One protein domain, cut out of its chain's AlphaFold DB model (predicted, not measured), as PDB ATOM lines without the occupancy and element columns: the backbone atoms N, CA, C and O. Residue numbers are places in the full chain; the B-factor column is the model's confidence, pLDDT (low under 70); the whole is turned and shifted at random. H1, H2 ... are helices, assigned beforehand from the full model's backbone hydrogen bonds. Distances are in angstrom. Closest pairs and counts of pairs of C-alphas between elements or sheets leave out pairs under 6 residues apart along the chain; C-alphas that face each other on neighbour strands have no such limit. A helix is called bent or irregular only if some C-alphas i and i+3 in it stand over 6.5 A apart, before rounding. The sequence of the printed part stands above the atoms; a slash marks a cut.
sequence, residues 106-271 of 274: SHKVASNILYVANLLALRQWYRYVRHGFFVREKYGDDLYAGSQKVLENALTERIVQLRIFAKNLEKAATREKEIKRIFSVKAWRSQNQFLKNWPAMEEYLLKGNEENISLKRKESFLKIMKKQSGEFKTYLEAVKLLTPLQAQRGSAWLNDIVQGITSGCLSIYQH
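Overview. This is residues 106 to 271 of the 274 residues of an uncharacterized protein of Deltaproteobacteria bacterium ADurb.BinA014 (UniProt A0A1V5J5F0). This is a long rod of helices, with H1 along the middle, H2 folding back beside it as a long hairpin, and H8 on another side of H1. The broken row of H4b, H5 and H6 runs back along the rod, H3 and H4a fold together near one end, and H7 caps the other. The printed part has 166 residues with eight named helices, H1 to H8 in chain order, and no named strand; its class is all helix. It is loose, with a radius of gyration of the C-alphas of 19.9 A, and spans 66 by 33 by 23 A.

Along the chain. H1, residues 106 to 134, begins with C-alpha 106 at (-15.879, 12.614, 35.804), is 39.6 A long and has a kink of 41 degrees near residue 128. H2, residues 140 to 173, is 49.6 A long. H3 is residues 176 to 182. H4, residues 185 to 206, was assigned as one helix by its hydrogen bonds but is bent, with C-alphas 196 and 199 7.5 A apart; its arms are H4a, 185 to 196, and H4b, 199 to 206. H5 is 209 to 212, H6 215 to 229 and H7 235 to 240. H8, residues 244 to 270, is 36.6 A long and ends with C-alpha 270 at (-14.560, 20.420, 29.704).

Arrangement. H1, the hub, forms a hairpin with H2 at a shallow tilt of 12 degrees; their closest C-alphas, of Phe 134 and Gly 140, are 4.2 A apart. H1 touches H8, opposite ways at a steep tilt of 39 degrees, closest at the C-alphas of Ala 117 and Val 258, 4.8 A. H2 and H8 are apart. H6 touches H8, with the C-alphas of Arg 217 and Trp 253 closest at 5.3 A; H1, H6 and H8 form a bundle, a group of three helices. Every O i to N i+4 pair is within hydrogen-bond range in H2, H3, H4a, H4b, H6 and H7, against 22 of 25 in H1 and 22 of 23 in H8; H5 is too short for one.

Size, cuts and confidence. The farthest C-alphas, of Lys 177 and Phe 232, are 66.6 A apart. The printed part has no cut, its links are tight, and no printed residue is under 70 in pLDDT.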
ATOM      1  N   SER A 106     -16.383  12.608  37.184       96.50
ATOM      2  CA  SER A 106     -15.879  12.614  35.804       96.50
ATOM      3  C   SER A 106     -16.078  11.277  35.088       96.50
ATOM      4  O   SER A 106     -16.624  11.244  33.988       96.50
ATOM      5  N   HIS A 107     -15.714  10.165  35.739       95.69
ATOM      6  CA  HIS A 107     -15.898   8.831  35.165       95.69
ATOM      7  C   HIS A 107     -17.378   8.511  34.915       95.69
ATOM      8  O   HIS A 107     -17.733   8.074  33.830       95.69
ATOM      9  N   LYS A 108     -18.265   8.802  35.879       96.81
ATOM     10  CA  LYS A 108     -19.707   8.533  35.728       96.81
ATOM     11  C   LYS A 108     -20.303   9.337  34.580       96.81
ATOM     12  O   LYS A 108     -21.045   8.782  33.775       96.81
ATOM     13  N   VAL A 109     -19.961  10.621  34.489       97.88
ATOM     14  CA  VAL A 109     -20.413  11.499  33.403       97.88
ATOM     15  C   VAL A 109     -19.954  10.940  32.053       97.88
ATOM     16  O   VAL A 109     -20.789  10.706  31.181       97.88
ATOM     17  N   ALA A 110     -18.664  10.618  31.912       97.81
ATOM     18  CA  ALA A 110     -18.115  10.053  30.681       97.81
ATOM     19  C   ALA A 110     -18.770   8.715  30.293       97.81
ATOM     20  O   ALA A 110     -19.162   8.543  29.140       97.81
ATOM     21  N   SER A 111     -18.965   7.795  31.244       98.19
ATOM     22  CA  SER A 111     -19.608   6.503  30.972       98.19
ATOM     23  C   SER A 111     -21.063   6.651  30.523       98.19
ATOM     24  O   SER A 111     -21.494   5.932  29.625       98.19
ATOM     25  N   ASN A 112     -21.830   7.584  31.102       98.38
ATOM     26  CA  ASN A 112     -23.205   7.827  30.651       98.38
ATOM     27  C   ASN A 112     -23.240   8.416  29.237       98.38
ATOM     28  O   ASN A 112     -24.056   7.978  28.429       98.38
ATOM     29  N   ILE A 113     -22.356   9.367  28.926       98.50
ATOM     30  CA  ILE A 113     -22.264   9.958  27.584       98.50
ATOM     31  C   ILE A 113     -21.924   8.877  26.556       98.50
ATOM     32  O   ILE A 113     -22.615   8.759  25.547       98.50
ATOM     33  N   LEU A 114     -20.918   8.045  26.837       98.62
ATOM     34  CA  LEU A 114     -20.528   6.945  25.958       98.62
ATOM     35  C   LEU A 114     -21.671   5.937  25.755       98.62
ATOM     36  O   LEU A 114     -21.886   5.440  24.645       98.62
ATOM     37  N   TYR A 115     -22.426   5.644  26.815       98.56
ATOM     38  CA  TYR A 115     -23.589   4.764  26.747       98.56
ATOM     39  C   TYR A 115     -24.699   5.350  25.860       98.56
ATOM     40  O   TYR A 115     -25.203   4.661  24.975       98.56
ATOM     41  N   VAL A 116     -25.036   6.634  26.039       98.62
ATOM     42  CA  VAL A 116     -26.005   7.348  25.188       98.62
ATOM     43  C   VAL A 116     -25.531   7.375  23.735       98.62
ATOM     44  O   VAL A 116     -26.310   7.062  22.838       98.62
ATOM     45  N   ALA A 117     -24.252   7.651  23.484       98.75
ATOM     46  CA  ALA A 117     -23.682   7.659  22.141       98.75
ATOM     47  C   ALA A 117     -23.811   6.291  21.439       98.75
ATOM     48  O   ALA A 117     -24.131   6.226  20.252       98.75
ATOM     49  N   ASN A 118     -23.646   5.185  22.177       98.75
ATOM     50  CA  ASN A 118     -23.900   3.837  21.658       98.75
ATOM     51  C   ASN A 118     -25.385   3.599  21.344       98.75
ATOM     52  O   ASN A 118     -25.697   3.020  20.305       98.75
ATOM     53  N   LEU A 119     -26.309   4.062  22.192       98.56
ATOM     54  CA  LEU A 119     -27.748   3.976  21.906       98.56
ATOM     55  C   LEU A 119     -28.133   4.774  20.650       98.56
ATOM     56  O   LEU A 119     -28.915   4.286  19.837       98.56
ATOM     57  N   LEU A 120     -27.548   5.957  20.451       98.56
ATOM     58  CA  LEU A 120     -27.744   6.766  19.245       98.56
ATOM     59  C   LEU A 120     -27.200   6.059  17.995       98.56
ATOM     60  O   LEU A 120     -27.895   5.982  16.982       98.56
ATOM     61  N   ALA A 121     -26.013   5.451  18.071       98.75
ATOM     62  CA  ALA A 121     -25.493   4.614  16.990       98.75
ATOM     63  C   ALA A 121     -26.415   3.412  16.698       98.75
ATOM     64  O   ALA A 121     -26.651   3.067  15.539       98.75
ATOM     65  N   LEU A 122     -27.006   2.802  17.730       98.62
ATOM     66  CA  LEU A 122     -27.942   1.691  17.558       98.62
ATOM     67  C   LEU A 122     -29.247   2.152  16.902       98.62
ATOM     68  O   LEU A 122     -29.762   1.465  16.020       98.62
ATOM     69  N   ARG A 123     -29.747   3.337  17.269       97.94
ATOM     70  CA  ARG A 123     -30.885   3.989  16.609       97.94
ATOM     71  C   ARG A 123     -30.627   4.175  15.116       97.94
ATOM     72  O   ARG A 123     -31.474   3.787  14.313       97.94
ATOM     73  N   GLN A 124     -29.444   4.665  14.744       98.19
ATOM     74  CA  GLN A 124     -29.024   4.805  13.344       98.19
ATOM     75  C   GLN A 124     -28.995   3.455  12.613       98.19
ATOM     76  O   GLN A 124     -29.529   3.332  11.509       98.19
ATOM     77  N   TRP A 125     -28.446   2.411  13.242       98.25
ATOM     78  CA  TRP A 125     -28.452   1.062  12.674       98.25
ATOM     79  C   TRP A 125     -29.873   0.540  12.434       98.25
ATOM     80  O   TRP A 125     -30.181   0.015  11.361       98.25
ATOM     81  N   TYR A 126     -30.775   0.711  13.402       97.88
ATOM     82  CA  TYR A 126     -32.155   0.267  13.237       97.88
ATOM     83  C   TYR A 126     -32.888   1.048  12.145       97.88
ATOM     84  O   TYR A 126     -33.590   0.448  11.334       97.88
ATOM     85  N   ARG A 127     -32.703   2.370  12.109       96.62
ATOM     86  CA  ARG A 127     -33.351   3.269  11.150       96.62
ATOM     87  C   ARG A 127     -32.938   2.994   9.713       96.62
ATOM     88  O   ARG A 127     -33.797   2.896   8.848       96.62
ATOM     89  N   TYR A 128     -31.643   2.833   9.463       96.62
ATOM     90  CA  TYR A 128     -31.132   2.785   8.095       96.62
ATOM     91  C   TYR A 128     -30.789   1.381   7.599       96.62
ATOM     92  O   TYR A 128     -30.789   1.155   6.392       96.62
ATOM     93  N   VAL A 129     -30.518   0.430   8.499       96.44
ATOM     94  CA  VAL A 129     -30.173  -0.949   8.121       96.44
ATOM     95  C   VAL A 129     -31.317  -1.907   8.422       96.44
ATOM     96  O   VAL A 129     -31.782  -2.589   7.515       96.44
ATOM     97  N   ARG A 130     -31.809  -1.964   9.669       95.75
ATOM     98  CA  ARG A 130     -32.841  -2.952  10.050       95.75
ATOM     99  C   ARG A 130     -34.203  -2.667   9.419       95.75
ATOM    100  O   ARG A 130     -34.896  -3.623   9.088       95.75
ATOM    101  N   HIS A 131     -34.578  -1.398   9.246       95.12
ATOM    102  CA  HIS A 131     -35.883  -1.003   8.706       95.12
ATOM    103  C   HIS A 131     -36.218  -1.713   7.384       95.12
ATOM    104  O   HIS A 131     -37.287  -2.298   7.261       95.12
ATOM    105  N   GLY A 132     -35.261  -1.785   6.450       92.75
ATOM    106  CA  GLY A 132     -35.455  -2.445   5.151       92.75
ATOM    107  C   GLY A 132     -35.715  -3.958   5.211       92.75
ATOM    108  O   GLY A 132     -36.134  -4.533   4.207       92.75
ATOM    109  N   PHE A 133     -35.475  -4.599   6.358       94.56
ATOM    110  CA  PHE A 133     -35.835  -5.998   6.606       94.56
ATOM    111  C   PHE A 133     -37.170  -6.128   7.332       94.56
ATOM    112  O   PHE A 133     -37.899  -7.070   7.056       94.56
ATOM    113  N   PHE A 134     -37.502  -5.192   8.227       94.88
ATOM    114  CA  PHE A 134     -38.799  -5.190   8.900       94.88
ATOM    115  C   PHE A 134     -39.939  -5.079   7.892       94.88
ATOM    116  O   PHE A 134     -40.809  -5.935   7.905       94.88
ATOM    117  N   VAL A 135     -39.874  -4.130   6.954       91.69
ATOM    118  CA  VAL A 135     -40.936  -3.876   5.953       91.69
ATOM    119  C   VAL A 135     -41.278  -5.069   5.042       91.69
ATOM    120  O   VAL A 135     -42.232  -5.001   4.277       91.69
ATOM    121  N   ARG A 136     -40.493  -6.155   5.081       90.94
ATOM    122  CA  ARG A 136     -40.732  -7.391   4.313       90.94
ATOM    123  C   ARG A 136     -41.615  -8.393   5.062       90.94
ATOM    124  O   ARG A 136     -42.108  -9.340   4.461       90.94
ATOM    125  N   GLU A 137     -41.774  -8.215   6.368       90.81
ATOM    126  CA  GLU A 137     -42.478  -9.138   7.252       90.81
ATOM    127  C   GLU A 137     -43.937  -8.708   7.443       90.81
ATOM    128  O   GLU A 137     -44.233  -7.517   7.529       90.81
ATOM    129  N   LYS A 138     -44.852  -9.674   7.609       93.69
ATOM    130  CA  LYS A 138     -46.300  -9.419   7.784       93.69
ATOM    131  C   LYS A 138     -46.625  -8.406   8.895       93.69
ATOM    132  O   LYS A 138     -47.573  -7.645   8.759       93.69
ATOM    133  N   TYR A 139     -45.852  -8.417   9.984       95.94
ATOM    134  CA  TYR A 139     -45.991  -7.500  11.129       95.94
ATOM    135  C   TYR A 139     -44.761  -6.592  11.284       95.94
ATOM    136  O   TYR A 139     -44.378  -6.198  12.387       95.94
ATOM    137  N   GLY A 140     -44.083  -6.326  10.171       95.75
ATOM    138  CA  GLY A 140     -42.828  -5.599  10.103       95.75
ATOM    139  C   GLY A 140     -42.866  -4.219  10.735       95.75
ATOM    140  O   GLY A 140     -42.020  -3.896  11.572       95.75
ATOM    141  N   ASP A 141     -43.862  -3.428  10.350       95.81
ATOM    142  CA  ASP A 141     -43.995  -2.035  10.772       95.81
ATOM    143  C   ASP A 141     -44.251  -1.923  12.279       95.81
ATOM    144  O   ASP A 141     -43.602  -1.118  12.951       95.81
ATOM    145  N   ASP A 142     -45.094  -2.796  12.838       97.50
ATOM    146  CA  ASP A 142     -45.354  -2.855  14.280       97.50
ATOM    147  C   ASP A 142     -44.093  -3.242  15.067       97.50
ATOM    148  O   ASP A 142     -43.750  -2.619  16.078       97.50
ATOM    149  N   LEU A 143     -43.348  -4.246  14.584       96.88
ATOM    150  CA  LEU A 143     -42.086  -4.666  15.196       96.88
ATOM    151  C   LEU A 143     -41.017  -3.570  15.109       96.88
ATOM    152  O   LEU A 143     -40.243  -3.377  16.055       96.88
ATOM    153  N   TYR A 144     -40.966  -2.835  13.998       97.50
ATOM    154  CA  TYR A 144     -40.062  -1.707  13.828       97.50
ATOM    155  C   TYR A 144     -40.432  -0.552  14.764       97.50
ATOM    156  O   TYR A 144     -39.561  -0.065  15.490       97.50
ATOM    157  N   ALA A 145     -41.707  -0.163  14.813       97.50
ATOM    158  CA  ALA A 145     -42.213   0.880  15.699       97.50
ATOM    159  C   ALA A 145     -41.953   0.538  17.173       97.50
ATOM    160  O   ALA A 145     -41.437   1.372  17.923       97.50
ATOM    161  N   GLY A 146     -42.208  -0.709  17.578       97.94
ATOM    162  CA  GLY A 146     -41.870  -1.212  18.908       97.94
ATOM    163  C   GLY A 146     -40.369  -1.132  19.198       97.94
ATOM    164  O   GLY A 146     -39.968  -0.641  20.252       97.94
ATOM    165  N   SER A 147     -39.526  -1.532  18.240       97.19
ATOM    166  CA  SER A 147     -38.064  -1.452  18.370       97.19
ATOM    167  C   SER A 147     -37.567  -0.008  18.524       97.19
ATOM    168  O   SER A 147     -36.728   0.261  19.383       97.19
ATOM    169  N   GLN A 148     -38.093   0.934  17.729       97.56
ATOM    170  CA  GLN A 148     -37.774   2.361  17.859       97.56
ATOM    171  C   GLN A 148     -38.219   2.893  19.225       97.56
ATOM    172  O   GLN A 148     -37.423   3.517  19.920       97.56
ATOM    173  N   LYS A 149     -39.444   2.575  19.661       98.06
ATOM    174  CA  LYS A 149     -39.973   3.002  20.963       98.06
ATOM    175  C   LYS A 149     -39.113   2.515  22.131       98.06
ATOM    176  O   LYS A 149     -38.875   3.273  23.064       98.06
ATOM    177  N   VAL A 150     -38.605   1.281  22.085       98.19
ATOM    178  CA  VAL A 150     -37.687   0.759  23.114       98.19
ATOM    179  C   VAL A 150     -36.381   1.562  23.161       98.19
ATOM    180  O   VAL A 150     -35.912   1.890  24.251       98.19
ATOM    181  N   LEU A 151     -35.810   1.914  22.005       97.19
ATOM    182  CA  LEU A 151     -34.592   2.729  21.935       97.19
ATOM    183  C   LEU A 151     -34.827   4.160  22.433       97.19
ATOM    184  O   LEU A 151     -34.031   4.658  23.230       97.19
ATOM    185  N   GLU A 152     -35.929   4.793  22.030       97.19
ATOM    186  CA  GLU A 152     -36.308   6.129  22.506       97.19
ATOM    187  C   GLU A 152     -36.557   6.144  24.017       97.19
ATOM    188  O   GLU A 152     -36.088   7.046  24.713       97.19
ATOM    189  N   ASN A 153     -37.224   5.119  24.554       98.31
ATOM    190  CA  ASN A 153     -37.429   4.975  25.993       98.31
ATOM    191  C   ASN A 153     -36.094   4.846  26.735       98.31
ATOM    192  O   ASN A 153     -35.905   5.500  27.758       98.31
ATOM    193  N   ALA A 154     -35.159   4.038  26.224       97.12
ATOM    194  CA  ALA A 154     -33.837   3.888  26.824       97.12
ATOM    195  C   ALA A 154     -33.048   5.208  26.802       97.12
ATOM    196  O   ALA A 154     -32.498   5.606  27.825       97.12
ATOM    197  N   LEU A 155     -33.028   5.920  25.671       97.81
ATOM    198  CA  LEU A 155     -32.382   7.231  25.547       97.81
ATOM    199  C   LEU A 155     -32.992   8.252  26.515       97.81
ATOM    200  O   LEU A 155     -32.274   8.852  27.314       97.81
ATOM    201  N   THR A 156     -34.317   8.396  26.487       97.62
ATOM    202  CA  THR A 156     -35.060   9.336  27.338       97.62
ATOM    203  C   THR A 156     -34.805   9.054  28.811       97.62
ATOM    204  O   THR A 156     -34.496   9.965  29.578       97.62
ATOM    205  N   GLU A 157     -34.875   7.785  29.212       97.69
ATOM    206  CA  GLU A 157     -34.625   7.375  30.587       97.69
ATOM    207  C   GLU A 157     -33.202   7.734  31.022       97.69
ATOM    208  O   GLU A 157     -33.032   8.318  32.091       97.69
ATOM    209  N   ARG A 158     -32.183   7.490  30.189       97.69
ATOM    210  CA  ARG A 158     -30.793   7.864  30.503       97.69
ATOM    211  C   ARG A 158     -30.610   9.373  30.682       97.69
ATOM    212  O   ARG A 158     -29.959   9.780  31.643       97.69
ATOM    213  N   ILE A 159     -31.205  10.198  29.818       98.12
ATOM    214  CA  ILE A 159     -31.141  11.665  29.940       98.12
ATOM    215  C   ILE A 159     -31.852  12.145  31.211       98.12
ATOM    216  O   ILE A 159     -31.292  12.935  31.972       98.12
ATOM    217  N   VAL A 160     -33.039  11.609  31.513       98.44
ATOM    218  CA  VAL A 160     -33.771  11.924  32.751       98.44
ATOM    219  C   VAL A 160     -32.951  11.561  33.991       98.44
ATOM    220  O   VAL A 160     -32.885  12.358  34.925       98.44
ATOM    221  N   GLN A 161     -32.286  10.403  34.007       98.44
ATOM    222  CA  GLN A 161     -31.447  10.005  35.143       98.44
ATOM    223  C   GLN A 161     -30.232  10.923  35.329       98.44
ATOM    224  O   GLN A 161     -29.899  11.253  36.465       98.44
ATOM    225  N   LEU A 162     -29.601  11.395  34.249       98.25
ATOM    226  CA  LEU A 162     -28.532  12.395  34.345       98.25
ATOM    227  C   LEU A 162     -29.041  13.743  34.873       98.25
ATOM    228  O   LEU A 162     -28.366  14.368  35.690       98.25
ATOM    229  N   ARG A 163     -30.252  14.159  34.487       98.44
ATOM    230  CA  ARG A 163     -30.895  15.366  35.026       98.44
ATOM    231  C   ARG A 163     -31.178  15.240  36.525       98.44
ATOM    232  O   ARG A 163     -30.955  16.189  37.274       98.44
ATOM    233  N   ILE A 164     -31.654  14.079  36.981       98.44
ATOM    234  CA  ILE A 164     -31.840  13.789  38.416       98.44
ATOM    235  C   ILE A 164     -30.484  13.822  39.132       98.44
ATOM    236  O   ILE A 164     -30.362  14.476  40.166       98.44
ATOM    237  N   PHE A 165     -29.456  13.196  38.558       98.31
ATOM    238  CA  PHE A 165     -28.106  13.212  39.115       98.31
ATOM    239  C   PHE A 165     -27.557  14.641  39.259       98.31
ATOM    240  O   PHE A 165     -27.031  14.986  40.317       98.31
ATOM    241  N   ALA A 166     -27.752  15.507  38.259       98.12
ATOM    242  CA  ALA A 166     -27.403  16.925  38.347       98.12
ATOM    243  C   ALA A 166     -28.139  17.623  39.508       98.12
ATOM    244  O   ALA A 166     -27.502  18.246  40.349       98.12
ATOM    245  N   LYS A 167     -29.457  17.440  39.650       97.81
ATOM    246  CA  LYS A 167     -30.222  18.010  40.781       97.81
ATOM    247  C   LYS A 167     -29.724  17.532  42.150       97.81
ATOM    248  O   LYS A 167     -29.741  18.283  43.123       97.81
ATOM    249  N   ASN A 168     -29.285  16.279  42.253       97.81
ATOM    250  CA  ASN A 168     -28.737  15.744  43.498       97.81
ATOM    251  C   ASN A 168     -27.358  16.335  43.826       97.81
ATOM    252  O   ASN A 168     -27.072  16.616  44.993       97.81
ATOM    253  N   LEU A 169     -26.530  16.579  42.809       97.19
ATOM    254  CA  LEU A 169     -25.252  17.275  42.959       97.19
ATOM    255  C   LEU A 169     -25.433  18.743  43.360       97.19
ATOM    256  O   LEU A 169     -24.676  19.232  44.191       97.19
ATOM    257  N   GLU A 170     -26.453  19.426  42.841       97.00
ATOM    258  CA  GLU A 170     -26.769  20.813  43.207       97.00
ATOM    259  C   GLU A 170     -27.056  20.945  44.710       97.00
ATOM    260  O   GLU A 170     -26.500  21.810  45.386       97.00
ATOM    261  N   LYS A 171     -27.832  20.011  45.277       95.94
ATOM    262  CA  LYS A 171     -28.071  19.948  46.729       95.94
ATOM    263  C   LYS A 171     -26.771  19.749  47.510       95.94
ATOM    264  O   LYS A 171     -26.543  20.423  48.516       95.94
ATOM    265  N   ALA A 172     -25.913  18.840  47.046       94.50
ATOM    266  CA  ALA A 172     -24.623  18.570  47.676       94.50
ATOM    267  C   ALA A 172     -23.667  19.768  47.602       94.50
ATOM    268  O   ALA A 172     -22.834  19.944  48.494       94.50
ATOM    269  N   ALA A 173     -23.804  20.615  46.578       93.19
ATOM    270  CA  ALA A 173     -22.889  21.714  46.324       93.19
ATOM    271  C   ALA A 173     -22.889  22.796  47.414       93.19
ATOM    272  O   ALA A 173     -21.873  23.452  47.640       93.19
ATOM    273  N   THR A 174     -23.972  22.895  48.186       94.25
ATOM    274  CA  THR A 174     -24.052  23.736  49.394       94.25
ATOM    275  C   THR A 174     -23.007  23.377  50.465       94.25
ATOM    276  O   THR A 174     -22.685  24.198  51.322       94.25
ATOM    277  N   ARG A 175     -22.425  22.170  50.402       95.31
ATOM    278  CA  ARG A 175     -21.447  21.627  51.362       95.31
ATOM    279  C   ARG A 175     -20.020  21.602  50.802       95.31
ATOM    280  O   ARG A 175     -19.229  20.713  51.126       95.31
ATOM    281  N   GLU A 176     -19.658  22.595  49.990       95.81
ATOM    282  CA  GLU A 176     -18.347  22.728  49.330       95.81
ATOM    283  C   GLU A 176     -17.149  22.438  50.254       95.81
ATOM    284  O   GLU A 176     -16.269  21.641  49.911       95.81
ATOM    285  N   LYS A 177     -17.102  23.073  51.436       96.50
ATOM    286  CA  LYS A 177     -15.986  22.920  52.390       96.50
ATOM    287  C   LYS A 177     -15.806  21.460  52.818       96.50
ATOM    288  O   LYS A 177     -14.677  20.991  52.950       96.50
ATOM    289  N   GLU A 178     -16.905  20.731  53.005       96.75
ATOM    290  CA  GLU A 178     -16.873  19.316  53.373       96.75
ATOM    291  C   GLU A 178     -16.406  18.439  52.213       96.75
ATOM    292  O   GLU A 178     -15.547  17.585  52.417       96.75
ATOM    293  N   ILE A 179     -16.902  18.683  50.995       96.50
ATOM    294  CA  ILE A 179     -16.504  17.936  49.792       96.50
ATOM    295  C   ILE A 179     -14.999  18.073  49.550       96.50
ATOM    296  O   ILE A 179     -14.307  17.073  49.341       96.50
ATOM    297  N   LYS A 180     -14.471  19.302  49.625       96.88
ATOM    298  CA  LYS A 180     -13.040  19.577  49.441       96.88
ATOM    299  C   LYS A 180     -12.172  18.872  50.481       96.88
ATOM    300  O   LYS A 180     -11.117  18.358  50.123       96.88
ATOM    301  N   ARG A 181     -12.623  18.844  51.741       97.06
ATOM    302  CA  ARG A 181     -11.908  18.228  52.868       97.06
ATOM    303  C   ARG A 181     -11.959  16.698  52.842       97.06
ATOM    304  O   ARG A 181     -10.956  16.064  53.134       97.06
ATOM    305  N   ILE A 182     -13.121  16.112  52.546       96.25
ATOM    306  CA  ILE A 182     -13.347  14.658  52.602       96.25
ATOM    307  C   ILE A 182     -12.843  13.962  51.336       96.25
ATOM    308  O   ILE A 182     -12.294  12.866  51.423       96.25
ATOM    309  N   PHE A 183     -13.045  14.574  50.165       95.81
ATOM    310  CA  PHE A 183     -12.693  13.975  48.880       95.81
ATOM    311  C   PHE A 183     -11.499  14.669  48.237       95.81
ATOM    312  O   PHE A 183     -10.425  14.083  48.166       95.81
ATOM    313  N   SER A 184     -11.696  15.869  47.687       97.06
ATOM    314  CA  SER A 184     -10.634  16.714  47.120       97.06
ATOM    315  C   SER A 184     -11.217  17.970  46.470       97.06
ATOM    316  O   SER A 184     -12.392  18.028  46.105       97.06
ATOM    317  N   VAL A 185     -10.352  18.952  46.197       96.62
ATOM    318  CA  VAL A 185     -10.680  20.086  45.315       96.62
ATOM    319  C   VAL A 185     -11.034  19.617  43.897       96.62
ATOM    320  O   VAL A 185     -11.915  20.197  43.269       96.62
ATOM    321  N   LYS A 186     -10.397  18.547  43.396       96.12
ATOM    322  CA  LYS A 186     -10.715  17.954  42.087       96.12
ATOM    323  C   LYS A 186     -12.152  17.424  42.038       96.12
ATOM    324  O   LYS A 186     -12.844  17.692  41.065       96.12
ATOM    325  N   ALA A 187     -12.595  16.724  43.085       96.44
ATOM    326  CA  ALA A 187     -13.960  16.205  43.181       96.44
ATOM    327  C   ALA A 187     -15.000  17.332  43.156       96.44
ATOM    328  O   ALA A 187     -15.970  17.257  42.412       96.44
ATOM    329  N   TRP A 188     -14.760  18.408  43.909       96.94
ATOM    330  CA  TRP A 188     -15.608  19.600  43.862       96.94
ATOM    331  C   TRP A 188     -15.667  20.223  42.461       96.94
ATOM    332  O   TRP A 188     -16.744  20.520  41.949       96.94
ATOM    333  N   ARG A 189     -14.504  20.390  41.817       95.62
ATOM    334  CA  ARG A 189     -14.412  20.974  40.472       95.62
ATOM    335  C   ARG A 189     -15.191  20.164  39.440       95.62
ATOM    336  O   ARG A 189     -15.930  20.769  38.675       95.62
ATOM    337  N   SER A 190     -15.072  18.834  39.431       96.50
ATOM    338  CA  SER A 190     -15.804  18.004  38.464       96.50
ATOM    339  C   SER A 190     -17.318  18.048  38.668       96.50
ATOM    340  O   SER A 190     -18.062  18.091  37.691       96.50
ATOM    341  N   GLN A 191     -17.785  18.119  39.918       96.88
ATOM    342  CA  GLN A 191     -19.207  18.297  40.230       96.88
ATOM    343  C   GLN A 191     -19.733  19.634  39.704       96.88
ATOM    344  O   GLN A 191     -20.704  19.651  38.954       96.88
ATOM    345  N   ASN A 192     -19.059  20.741  40.025       95.44
ATOM    346  CA  ASN A 192     -19.465  22.069  39.559       95.44
ATOM    347  C   ASN A 192     -19.403  22.215  38.044       95.44
ATOM    348  O   ASN A 192     -20.256  22.863  37.447       95.44
ATOM    349  N   GLN A 193     -18.394  21.615  37.422       96.00
ATOM    350  CA  GLN A 193     -18.246  21.615  35.978       96.00
ATOM    351  C   GLN A 193     -19.411  20.889  35.303       96.00
ATOM    352  O   GLN A 193     -19.995  21.418  34.360       96.00
ATOM    353  N   PHE A 194     -19.802  19.724  35.826       97.38
ATOM    354  CA  PHE A 194     -20.980  19.016  35.337       97.38
ATOM    355  C   PHE A 194     -22.253  19.843  35.540       97.38
ATOM    356  O   PHE A 194     -22.991  20.039  34.584       97.38
ATOM    357  N   LEU A 195     -22.481  20.386  36.740       97.00
ATOM    358  CA  LEU A 195     -23.659  21.206  37.050       97.00
ATOM    359  C   LEU A 195     -23.798  22.417  36.124       97.00
ATOM    360  O   LEU A 195     -24.857  22.623  35.535       97.00
ATOM    361  N   LYS A 196     -22.718  23.191  35.968       96.69
ATOM    362  CA  LYS A 196     -22.687  24.398  35.133       96.69
ATOM    363  C   LYS A 196     -23.002  24.082  33.673       96.69
ATOM    364  O   LYS A 196     -23.721  24.837  33.026       96.69
ATOM    365  N   ASN A 197     -22.451  22.984  33.159       97.31
ATOM    366  CA  ASN A 197     -22.498  22.664  31.735       97.31
ATOM    367  C   ASN A 197     -23.634  21.694  31.365       97.31
ATOM    368  O   ASN A 197     -23.921  21.539  30.178       97.31
ATOM    369  N   TRP A 198     -24.315  21.083  32.344       97.44
ATOM    370  CA  TRP A 198     -25.366  20.090  32.107       97.44
ATOM    371  C   TRP A 198     -26.472  20.568  31.154       97.44
ATOM    372  O   TRP A 198     -26.769  19.810  30.235       97.44
ATOM    373  N   PRO A 199     -27.040  21.790  31.260       97.62
ATOM    374  CA  PRO A 199     -28.089  22.225  30.332       97.62
ATOM    375  C   PRO A 199     -27.653  22.186  28.858       97.62
ATOM    376  O   PRO A 199     -28.387  21.693  28.005       97.62
ATOM    377  N   ALA A 200     -26.427  22.630  28.564       98.00
ATOM    378  CA  ALA A 200     -25.876  22.600  27.208       98.00
ATOM    379  C   ALA A 200     -25.535  21.170  26.751       98.00
ATOM    380  O   ALA A 200     -25.723  20.826  25.586       98.00
ATOM    381  N   MET A 201     -25.053  20.320  27.665       98.06
ATOM    382  CA  MET A 201     -24.817  18.899  27.383       98.06
ATOM    383  C   MET A 201     -26.128  18.164  27.078       98.06
ATOM    384  O   MET A 201     -26.188  17.369  26.144       98.06
ATOM    385  N   GLU A 202     -27.178  18.432  27.851       98.25
ATOM    386  CA  GLU A 202     -28.511  17.865  27.671       98.25
ATOM    387  C   GLU A 202     -29.106  18.263  26.319       98.25
ATOM    388  O   GLU A 202     -29.525  17.390  25.560       98.25
ATOM    389  N   GLU A 203     -29.064  19.554  25.976       97.94
ATOM    390  CA  GLU A 203     -29.479  20.041  24.659       97.94
ATOM    391  C   GLU A 203     -28.698  19.338  23.540       97.94
ATOM    392  O   GLU A 203     -29.291  18.823  22.593       97.94
ATOM    393  N   TYR A 204     -27.371  19.243  23.673       98.00
ATOM    394  CA  TYR A 204     -26.517  18.587  22.686       98.00
ATOM    395  C   TYR A 204     -26.893  17.115  22.463       98.00
ATOM    396  O   TYR A 204     -26.937  16.658  21.320       98.00
ATOM    397  N   LEU A 205     -27.176  16.366  23.533       97.56
ATOM    398  CA  LEU A 205     -27.553  14.952  23.442       97.56
ATOM    399  C   LEU A 205     -28.959  14.749  22.848       97.56
ATOM    400  O   LEU A 205     -29.205  13.720  22.222       97.56
ATOM    401  N   LEU A 206     -29.867  15.715  23.013       96.56
ATOM    402  CA  LEU A 206     -31.243  15.652  22.502       96.56
ATOM    403  C   LEU A 206     -31.397  16.181  21.068       96.56
ATOM    404  O   LEU A 206     -32.391  15.881  20.411       96.56
ATOM    405  N   LYS A 207     -30.415  16.928  20.553       95.25
ATOM    406  CA  LYS A 207     -30.485  17.621  19.254       95.25
ATOM    407  C   LYS A 207     -30.537  16.705  18.020       95.25
ATOM    408  O   LYS A 207     -30.789  17.188  16.920       95.25
ATOM    409  N   GLY A 208     -30.280  15.403  18.167       95.00
ATOM    410  CA  GLY A 208     -30.244  14.469  17.033       95.00
ATOM    411  C   GLY A 208     -28.991  14.620  16.160       95.00
ATOM    412  O   GLY A 208     -29.034  14.408  14.948       95.00
ATOM    413  N   ASN A 209     -27.869  15.031  16.760       96.12
ATOM    414  CA  ASN A 209     -26.613  15.288  16.049       96.12
ATOM    415  C   ASN A 209     -26.099  14.066  15.268       96.12
ATOM    416  O   ASN A 209     -25.432  14.229  14.247       96.12
ATOM    417  N   GLU A 210     -26.418  12.848  15.709       96.44
ATOM    418  CA  GLU A 210     -25.977  11.608  15.074       96.44
ATOM    419  C   GLU A 210     -26.475  11.434  13.634       96.44
ATOM    420  O   GLU A 210     -25.821  10.743  12.858       96.44
ATOM    421  N   GLU A 211     -27.577  12.087  13.252       95.88
ATOM    422  CA  GLU A 211     -28.109  12.038  11.884       95.88
ATOM    423  C   GLU A 211     -27.143  12.623  10.851       95.88
ATOM    424  O   GLU A 211     -27.099  12.173   9.701       95.88
ATOM    425  N   ASN A 212     -26.349  13.606  11.280       95.44
ATOM    426  CA  ASN A 212     -25.464  14.392  10.428       95.44
ATOM    427  C   ASN A 212     -24.001  13.927  10.497       95.44
ATOM    428  O   ASN A 212     -23.150  14.448   9.773       95.44
ATOM    429  N   ILE A 213     -23.682  12.941  11.341       95.56
ATOM    430  CA  ILE A 213     -22.313  12.440  11.494       95.56
ATOM    431  C   ILE A 213     -22.004  11.392  10.419       95.56
ATOM    432  O   ILE A 213     -22.725  10.414  10.231       95.56
ATOM    433  N   SER A 214     -20.870  11.579   9.735       92.88
ATOM    434  CA  SER A 214     -20.276  10.603   8.811       92.88
ATOM    435  C   SER A 214     -21.215  10.138   7.676       92.88
ATOM    436  O   SER A 214     -21.213   8.974   7.266       92.88
ATOM    437  N   LEU A 215     -21.991  11.076   7.107       95.88
ATOM    438  CA  LEU A 215     -22.959  10.833   6.020       95.88
ATOM    439  C   LEU A 215     -22.370  10.043   4.839       95.88
ATOM    440  O   LEU A 215     -22.976   9.086   4.364       95.88
ATOM    441  N   LYS A 216     -21.143  10.369   4.413       96.94
ATOM    442  CA  LYS A 216     -20.467   9.658   3.314       96.94
ATOM    443  C   LYS A 216     -20.204   8.182   3.640       96.94
ATOM    444  O   LYS A 216     -20.374   7.321   2.774       96.94
ATOM    445  N   ARG A 217     -19.789   7.862   4.876       97.25
ATOM    446  CA  ARG A 217     -19.582   6.464   5.294       97.25
ATOM    447  C   ARG A 217     -20.914   5.737   5.440       97.25
ATOM    448  O   ARG A 217     -20.998   4.599   4.980       97.25
ATOM    449  N   LYS A 218     -21.942   6.407   5.984       97.69
ATOM    450  CA  LYS A 218     -23.327   5.909   6.033       97.69
ATOM    451  C   LYS A 218     -23.777   5.461   4.648       97.69
ATOM    452  O   LYS A 218     -24.024   4.281   4.431       97.69
ATOM    453  N   GLU A 219     -23.807   6.374   3.683       97.75
ATOM    454  CA  GLU A 219     -24.265   6.096   2.318       97.75
ATOM    455  C   GLU A 219     -23.465   4.978   1.641       97.75
ATOM    456  O   GLU A 219     -24.039   4.094   1.002       97.75
ATOM    457  N   SER A 220     -22.138   4.988   1.801       97.25
ATOM    458  CA  SER A 220     -21.260   3.940   1.274       97.25
ATOM    459  C   SER A 220     -21.613   2.564   1.841       97.25
ATOM    460  O   SER A 220     -21.739   1.594   1.088       97.25
ATOM    461  N   PHE A 221     -21.842   2.472   3.152       97.94
ATOM    462  CA  PHE A 221     -22.225   1.222   3.799       97.94
ATOM    463  C   PHE A 221     -23.649   0.781   3.434       97.94
ATOM    464  O   PHE A 221     -23.866  -0.392   3.134       97.94
ATOM    465  N   LEU A 222     -24.612   1.702   3.353       96.94
ATOM    466  CA  LEU A 222     -25.983   1.379   2.945       96.94
ATOM    467  C   LEU A 222     -26.049   0.832   1.513       96.94
ATOM    468  O   LEU A 222     -26.822  -0.088   1.247       96.94
ATOM    469  N   LYS A 223     -25.193   1.306   0.597       96.31
ATOM    470  CA  LYS A 223     -25.055   0.717  -0.748       96.31
ATOM    471  C   LYS A 223     -24.572  -0.736  -0.694       96.31
ATOM    472  O   LYS A 223     -25.049  -1.558  -1.475       96.31
ATOM    473  N   ILE A 224     -23.651  -1.063   0.217       96.00
ATOM    474  CA  ILE A 224     -23.192  -2.443   0.439       96.00
ATOM    475  C   ILE A 224     -24.348  -3.289   0.975       96.00
ATOM    476  O   ILE A 224     -24.645  -4.336   0.405       96.00
ATOM    477  N   MET A 225     -25.044  -2.810   2.009       95.06
ATOM    478  CA  MET A 225     -26.175  -3.528   2.598       95.06
ATOM    479  C   MET A 225     -27.298  -3.756   1.590       95.06
ATOM    480  O   MET A 225     -27.803  -4.871   1.504       95.06
ATOM    481  N   LYS A 226     -27.646  -2.763   0.763       92.38
ATOM    482  CA  LYS A 226     -28.661  -2.920  -0.289       92.38
ATOM    483  C   LYS A 226     -28.298  -4.039  -1.270       92.38
ATOM    484  O   LYS A 226     -29.154  -4.854  -1.595       92.38
ATOM    485  N   LYS A 227     -27.028  -4.122  -1.692       91.12
ATOM    486  CA  LYS A 227     -26.536  -5.218  -2.549       91.12
ATOM    487  C   LYS A 227     -26.590  -6.572  -1.837       91.12
ATOM    488  O   LYS A 227     -26.968  -7.563  -2.451       91.12
ATOM    489  N   GLN A 228     -26.231  -6.615  -0.554       88.31
ATOM    490  CA  GLN A 228     -26.187  -7.867   0.203       88.31
ATOM    491  C   GLN A 228     -27.562  -8.404   0.582       88.31
ATOM    492  O   GLN A 228     -27.732  -9.619   0.608       88.31
ATOM    493  N   SER A 229     -28.530  -7.523   0.844       84.88
ATOM    494  CA  SER A 229     -29.858  -7.887   1.353       84.88
ATOM    495  C   SER A 229     -30.674  -8.710   0.360       84.88
ATOM    496  O   SER A 229     -31.498  -9.507   0.792       84.88
ATOM    497  N   GLY A 230     -30.460  -8.541  -0.953       78.81
ATOM    498  CA  GLY A 230     -31.261  -9.207  -1.986       78.81
ATOM    499  C   GLY A 230     -32.776  -9.071  -1.761       78.81
ATOM    500  O   GLY A 230     -33.231  -8.291  -0.917       78.81
ATOM    501  N   GLU A 231     -33.561  -9.844  -2.506       71.62
ATOM    502  CA  GLU A 231     -35.021  -9.884  -2.349       71.62
ATOM    503  C   GLU A 231     -35.452 -10.882  -1.256       71.62
ATOM    504  O   GLU A 231     -36.329 -10.574  -0.456       71.62
ATOM    505  N   PHE A 232     -34.740 -12.008  -1.114       73.94
ATOM    506  CA  PHE A 232     -35.153 -13.128  -0.249       73.94
ATOM    507  C   PHE A 232     -34.290 -13.374   0.994       73.94
ATOM    508  O   PHE A 232     -34.602 -14.266   1.776       73.94
ATOM    509  N   LYS A 233     -33.190 -12.638   1.194       85.38
ATOM    510  CA  LYS A 233     -32.317 -12.909   2.346       85.38
ATOM    511  C   LYS A 233     -32.873 -12.275   3.611       85.38
ATOM    512  O   LYS A 233     -33.305 -11.119   3.624       85.38
ATOM    513  N   THR A 234     -32.755 -13.020   4.698       92.00
ATOM    514  CA  THR A 234     -32.999 -12.529   6.049       92.00
ATOM    515  C   THR A 234     -31.924 -11.521   6.467       92.00
ATOM    516  O   THR A 234     -30.813 -11.482   5.929       92.00
ATOM    517  N   TYR A 235     -32.223 -10.730   7.499       93.50
ATOM    518  CA  TYR A 235     -31.259  -9.802   8.100       93.50
ATOM    519  C   TYR A 235     -29.940 -10.489   8.493       93.50
ATOM    520  O   TYR A 235     -28.857  -9.971   8.218       93.50
ATOM    521  N   LEU A 236     -30.020 -11.662   9.133       93.19
ATOM    522  CA  LEU A 236     -28.835 -12.356   9.637       93.19
ATOM    523  C   LEU A 236     -27.952 -12.882   8.505       93.19
ATOM    524  O   LEU A 236     -26.731 -12.802   8.611       93.19
ATOM    525  N   GLU A 237     -28.545 -13.389   7.426       93.31
ATOM    526  CA  GLU A 237     -27.796 -13.815   6.239       93.31
ATOM    527  C   GLU A 237     -27.093 -12.628   5.584       93.31
ATOM    528  O   GLU A 237     -25.899 -12.701   5.302       93.31
ATOM    529  N   ALA A 238     -27.798 -11.505   5.410       94.75
ATOM    530  CA  ALA A 238     -27.231 -10.306   4.801       94.75
ATOM    531  C   ALA A 238     -26.025  -9.760   5.585       94.75
ATOM    532  O   ALA A 238     -25.010  -9.418   4.981       94.75
ATOM    533  N   VAL A 239     -26.108  -9.717   6.920       95.00
ATOM    534  CA  VAL A 239     -25.003  -9.255   7.779       95.00
ATOM    535  C   VAL A 239     -23.834 -10.243   7.765       95.00
ATOM    536  O   VAL A 239     -22.684  -9.825   7.652       95.00
ATOM    537  N   LYS A 240     -24.096 -11.553   7.818       93.12
ATOM    538  CA  LYS A 240     -23.036 -12.578   7.819       93.12
ATOM    539  C   LYS A 240     -22.279 -12.691   6.499       93.12
ATOM    540  O   LYS A 240     -21.143 -13.151   6.500       93.12
ATOM    541  N   LEU A 241     -22.886 -12.268   5.391       93.88
ATOM    542  CA  LEU A 241     -22.237 -12.213   4.080       93.88
ATOM    543  C   LEU A 241     -21.283 -11.021   3.918       93.88
ATOM    544  O   LEU A 241     -20.575 -10.944   2.912       93.88
ATOM    545  N   LEU A 242     -21.254 -10.084   4.872       96.19
ATOM    546  CA  LEU A 242     -20.306  -8.979   4.831       96.19
ATOM    547  C   LEU A 242     -18.876  -9.511   4.937       96.19
ATOM    548  O   LEU A 242     -18.507 -10.200   5.889       96.19
ATOM    549  N   THR A 243     -18.034  -9.122   3.981       96.94
ATOM    550  CA  THR A 243     -16.593  -9.361   4.100       96.94
ATOM    551  C   THR A 243     -16.022  -8.562   5.282       96.94
ATOM    552  O   THR A 243     -16.620  -7.557   5.684       96.94
ATOM    553  N   PRO A 244     -14.844  -8.927   5.827       96.88
ATOM    554  CA  PRO A 244     -14.226  -8.174   6.922       96.88
ATOM    555  C   PRO A 244     -14.103  -6.671   6.624       96.88
ATOM    556  O   PRO A 244     -14.450  -5.841   7.461       96.88
ATOM    557  N   LEU A 245     -13.715  -6.315   5.394       97.50
ATOM    558  CA  LEU A 245     -13.617  -4.923   4.948       97.50
ATOM    559  C   LEU A 245     -14.986  -4.224   4.885       97.50
ATOM    560  O   LEU A 245     -15.101  -3.041   5.203       97.50
ATOM    561  N   GLN A 246     -16.036  -4.929   4.462       97.56
ATOM    562  CA  GLN A 246     -17.392  -4.377   4.417       97.56
ATOM    563  C   GLN A 246     -17.949  -4.142   5.826       97.56
ATOM    564  O   GLN A 246     -18.489  -3.066   6.085       97.56
ATOM    565  N   ALA A 247     -17.767  -5.099   6.740       97.56
ATOM    566  CA  ALA A 247     -18.139  -4.954   8.145       97.56
ATOM    567  C   ALA A 247     -17.393  -3.777   8.795       97.56
ATOM    568  O   ALA A 247     -18.020  -2.912   9.403       97.56
ATOM    569  N   GLN A 248     -16.081  -3.662   8.555       97.75
ATOM    570  CA  GLN A 248     -15.272  -2.541   9.040       97.75
ATOM    571  C   GLN A 248     -15.812  -1.181   8.575       97.75
ATOM    572  O   GLN A 248     -15.797  -0.227   9.347       97.75
ATOM    573  N   ARG A 249     -16.327  -1.065   7.342       97.81
ATOM    574  CA  ARG A 249     -16.934   0.191   6.856       97.81
ATOM    575  C   ARG A 249     -18.174   0.584   7.655       97.81
ATOM    576  O   ARG A 249     -18.333   1.762   7.969       97.81
ATOM    577  N   GLY A 250     -19.027  -0.382   7.988       97.94
ATOM    578  CA  GLY A 250     -20.198  -0.137   8.824       97.94
ATOM    579  C   GLY A 250     -19.812   0.200  10.264       97.94
ATOM    580  O   GLY A 250     -20.338   1.156  10.829       97.94
ATOM    581  N   SER A 251     -18.830  -0.509  10.829       98.38
ATOM    582  CA  SER A 251     -18.333  -0.236  12.177       98.38
ATOM    583  C   SER A 251     -17.671   1.132  12.251       98.38
ATOM    584  O   SER A 251     -17.898   1.852  13.211       98.38
ATOM    585  N   ALA A 252     -16.931   1.546  11.220       98.50
ATOM    586  CA  ALA A 252     -16.347   2.880  11.144       98.50
ATOM    587  C   ALA A 252     -17.422   3.978  11.115       98.50
ATOM    588  O   ALA A 252     -17.297   4.957  11.839       98.50
ATOM    589  N   TRP A 253     -18.500   3.807  10.337       98.62
ATOM    590  CA  TRP A 253     -19.623   4.753  10.342       98.62
ATOM    591  C   TRP A 253     -20.237   4.907  11.742       98.62
ATOM    592  O   TRP A 253     -20.396   6.024  12.233       98.62
ATOM    593  N   LEU A 254     -20.554   3.794  12.403       98.81
ATOM    594  CA  LEU A 254     -21.150   3.825  13.737       98.81
ATOM    595  C   LEU A 254     -20.169   4.332  14.802       98.81
ATOM    596  O   LEU A 254     -20.573   5.038  15.721       98.81
ATOM    597  N   ASN A 255     -18.883   4.008  14.681       98.62
ATOM    598  CA  ASN A 255     -17.851   4.510  15.581       98.62
ATOM    599  C   ASN A 255     -17.669   6.023  15.432       98.62
ATOM    600  O   ASN A 255     -17.522   6.699  16.444       98.62
ATOM    601  N   ASP A 256     -17.753   6.572  14.217       98.62
ATOM    602  CA  ASP A 256     -17.725   8.024  14.010       98.62
ATOM    603  C   ASP A 256     -18.884   8.708  14.758       98.62
ATOM    604  O   ASP A 256     -18.676   9.750  15.374       98.62
ATOM    605  N   ILE A 257     -20.084   8.106  14.778       98.75
ATOM    606  CA  ILE A 257     -21.213   8.588  15.594       98.75
ATOM    607  C   ILE A 257     -20.862   8.543  17.082       98.75
ATOM    608  O   ILE A 257     -20.988   9.557  17.771       98.75
ATOM    609  N   VAL A 258     -20.404   7.390  17.584       98.75
ATOM    610  CA  VAL A 258     -20.073   7.226  19.007       98.75
ATOM    611  C   VAL A 258     -19.012   8.241  19.437       98.75
ATOM    612  O   VAL A 258     -19.197   8.936  20.436       98.75
ATOM    613  N   GLN A 259     -17.932   8.373  18.668       98.56
ATOM    614  CA  GLN A 259     -16.828   9.287  18.955       98.56
ATOM    615  C   GLN A 259     -17.232  10.751  18.801       98.56
ATOM    616  O   GLN A 259     -16.873  11.564  19.651       98.56
ATOM    617  N   GLY A 260     -17.999  11.091  17.764       98.31
ATOM    618  CA  GLY A 260     -18.457  12.453  17.507       98.31
ATOM    619  C   GLY A 260     -19.375  12.967  18.613       98.31
ATOM    620  O   GLY A 260     -19.130  14.042  19.156       98.31
ATOM    621  N   ILE A 261     -20.369  12.167  19.017       98.50
ATOM    622  CA  ILE A 261     -21.261  12.512  20.133       98.50
ATOM    623  C   ILE A 261     -20.489  12.570  21.452       98.50
ATOM    624  O   ILE A 261     -20.645  13.524  22.215       98.50
ATOM    625  N   THR A 262     -19.646  11.569  21.727       98.38
ATOM    626  CA  THR A 262     -18.903  11.506  22.992       98.38
ATOM    627  C   THR A 262     -17.950  12.687  23.127       98.38
ATOM    628  O   THR A 262     -17.993  13.391  24.133       98.38
ATOM    629  N   SER A 263     -17.142  12.957  22.103       97.75
ATOM    630  CA  SER A 263     -16.176  14.061  22.111       97.75
ATOM    631  C   SER A 263     -16.868  15.421  22.119       97.75
ATOM    632  O   SER A 263     -16.453  16.302  22.865       97.75
ATOM    633  N   GLY A 264     -17.943  15.593  21.343       97.44
ATOM    634  CA  GLY A 264     -18.698  16.845  21.303       97.44
ATOM    635  C   GLY A 264     -19.405  17.166  22.622       97.44
ATOM    636  O   GLY A 264     -19.423  18.314  23.044       97.44
ATOM    637  N   CYS A 265     -19.929  16.162  23.326       97.50
ATOM    638  CA  CYS A 265     -20.535  16.376  24.641       97.50
ATOM    639  C   CYS A 265     -19.472  16.562  25.741       97.50
ATOM    640  O   CYS A 265     -19.616  17.413  26.622       97.50
ATOM    641  N   LEU A 266     -18.364  15.812  25.685       96.38
ATOM    642  CA  LEU A 266     -17.265  15.959  26.642       96.38
ATOM    643  C   LEU A 266     -16.492  17.270  26.478       96.38
ATOM    644  O   LEU A 266     -15.983  17.778  27.476       96.38
ATOM    645  N   SER A 267     -16.425  17.855  25.282       96.19
ATOM    646  CA  SER A 267     -15.848  19.191  25.109       96.19
ATOM    647  C   SER A 267     -16.700  20.256  25.804       96.19
ATOM    648  O   SER A 267     -16.149  21.118  26.483       96.19
ATOM    649  N   ILE A 268     -18.034  20.150  25.744       95.88
ATOM    650  CA  ILE A 268     -18.954  21.007  26.514       95.88
ATOM    651  C   ILE A 268     -18.726  20.812  28.014       95.88
ATOM    652  O   ILE A 268     -18.612  21.793  28.744       95.88
ATOM    653  N   TYR A 269     -18.595  19.562  28.476       91.75
ATOM    654  CA  TYR A 269     -18.247  19.274  29.869       91.75
ATOM    655  C   TYR A 269     -16.936  19.969  30.260       91.75
ATOM    656  O   TYR A 269     -16.899  20.660  31.271       91.75
ATOM    657  N   GLN A 270     -15.888  19.860  29.440       87.69
ATOM    658  CA  GLN A 270     -14.560  20.420  29.704       87.69
ATOM    659  C   GLN A 270     -14.483  21.951  29.579       87.69
ATOM    660  O   GLN A 270     -13.620  22.570  30.210       87.69
ATOM    661  N   HIS A 271     -15.385  22.580  28.821       78.94
ATOM    662  CA  HIS A 271     -15.382  24.024  28.625       78.94
ATOM    663  C   HIS A 271     -15.646  24.767  29.937       78.94
ATOM    664  O   HIS A 271     -16.738  24.764  30.504       78.94
TER     665      HIS A 271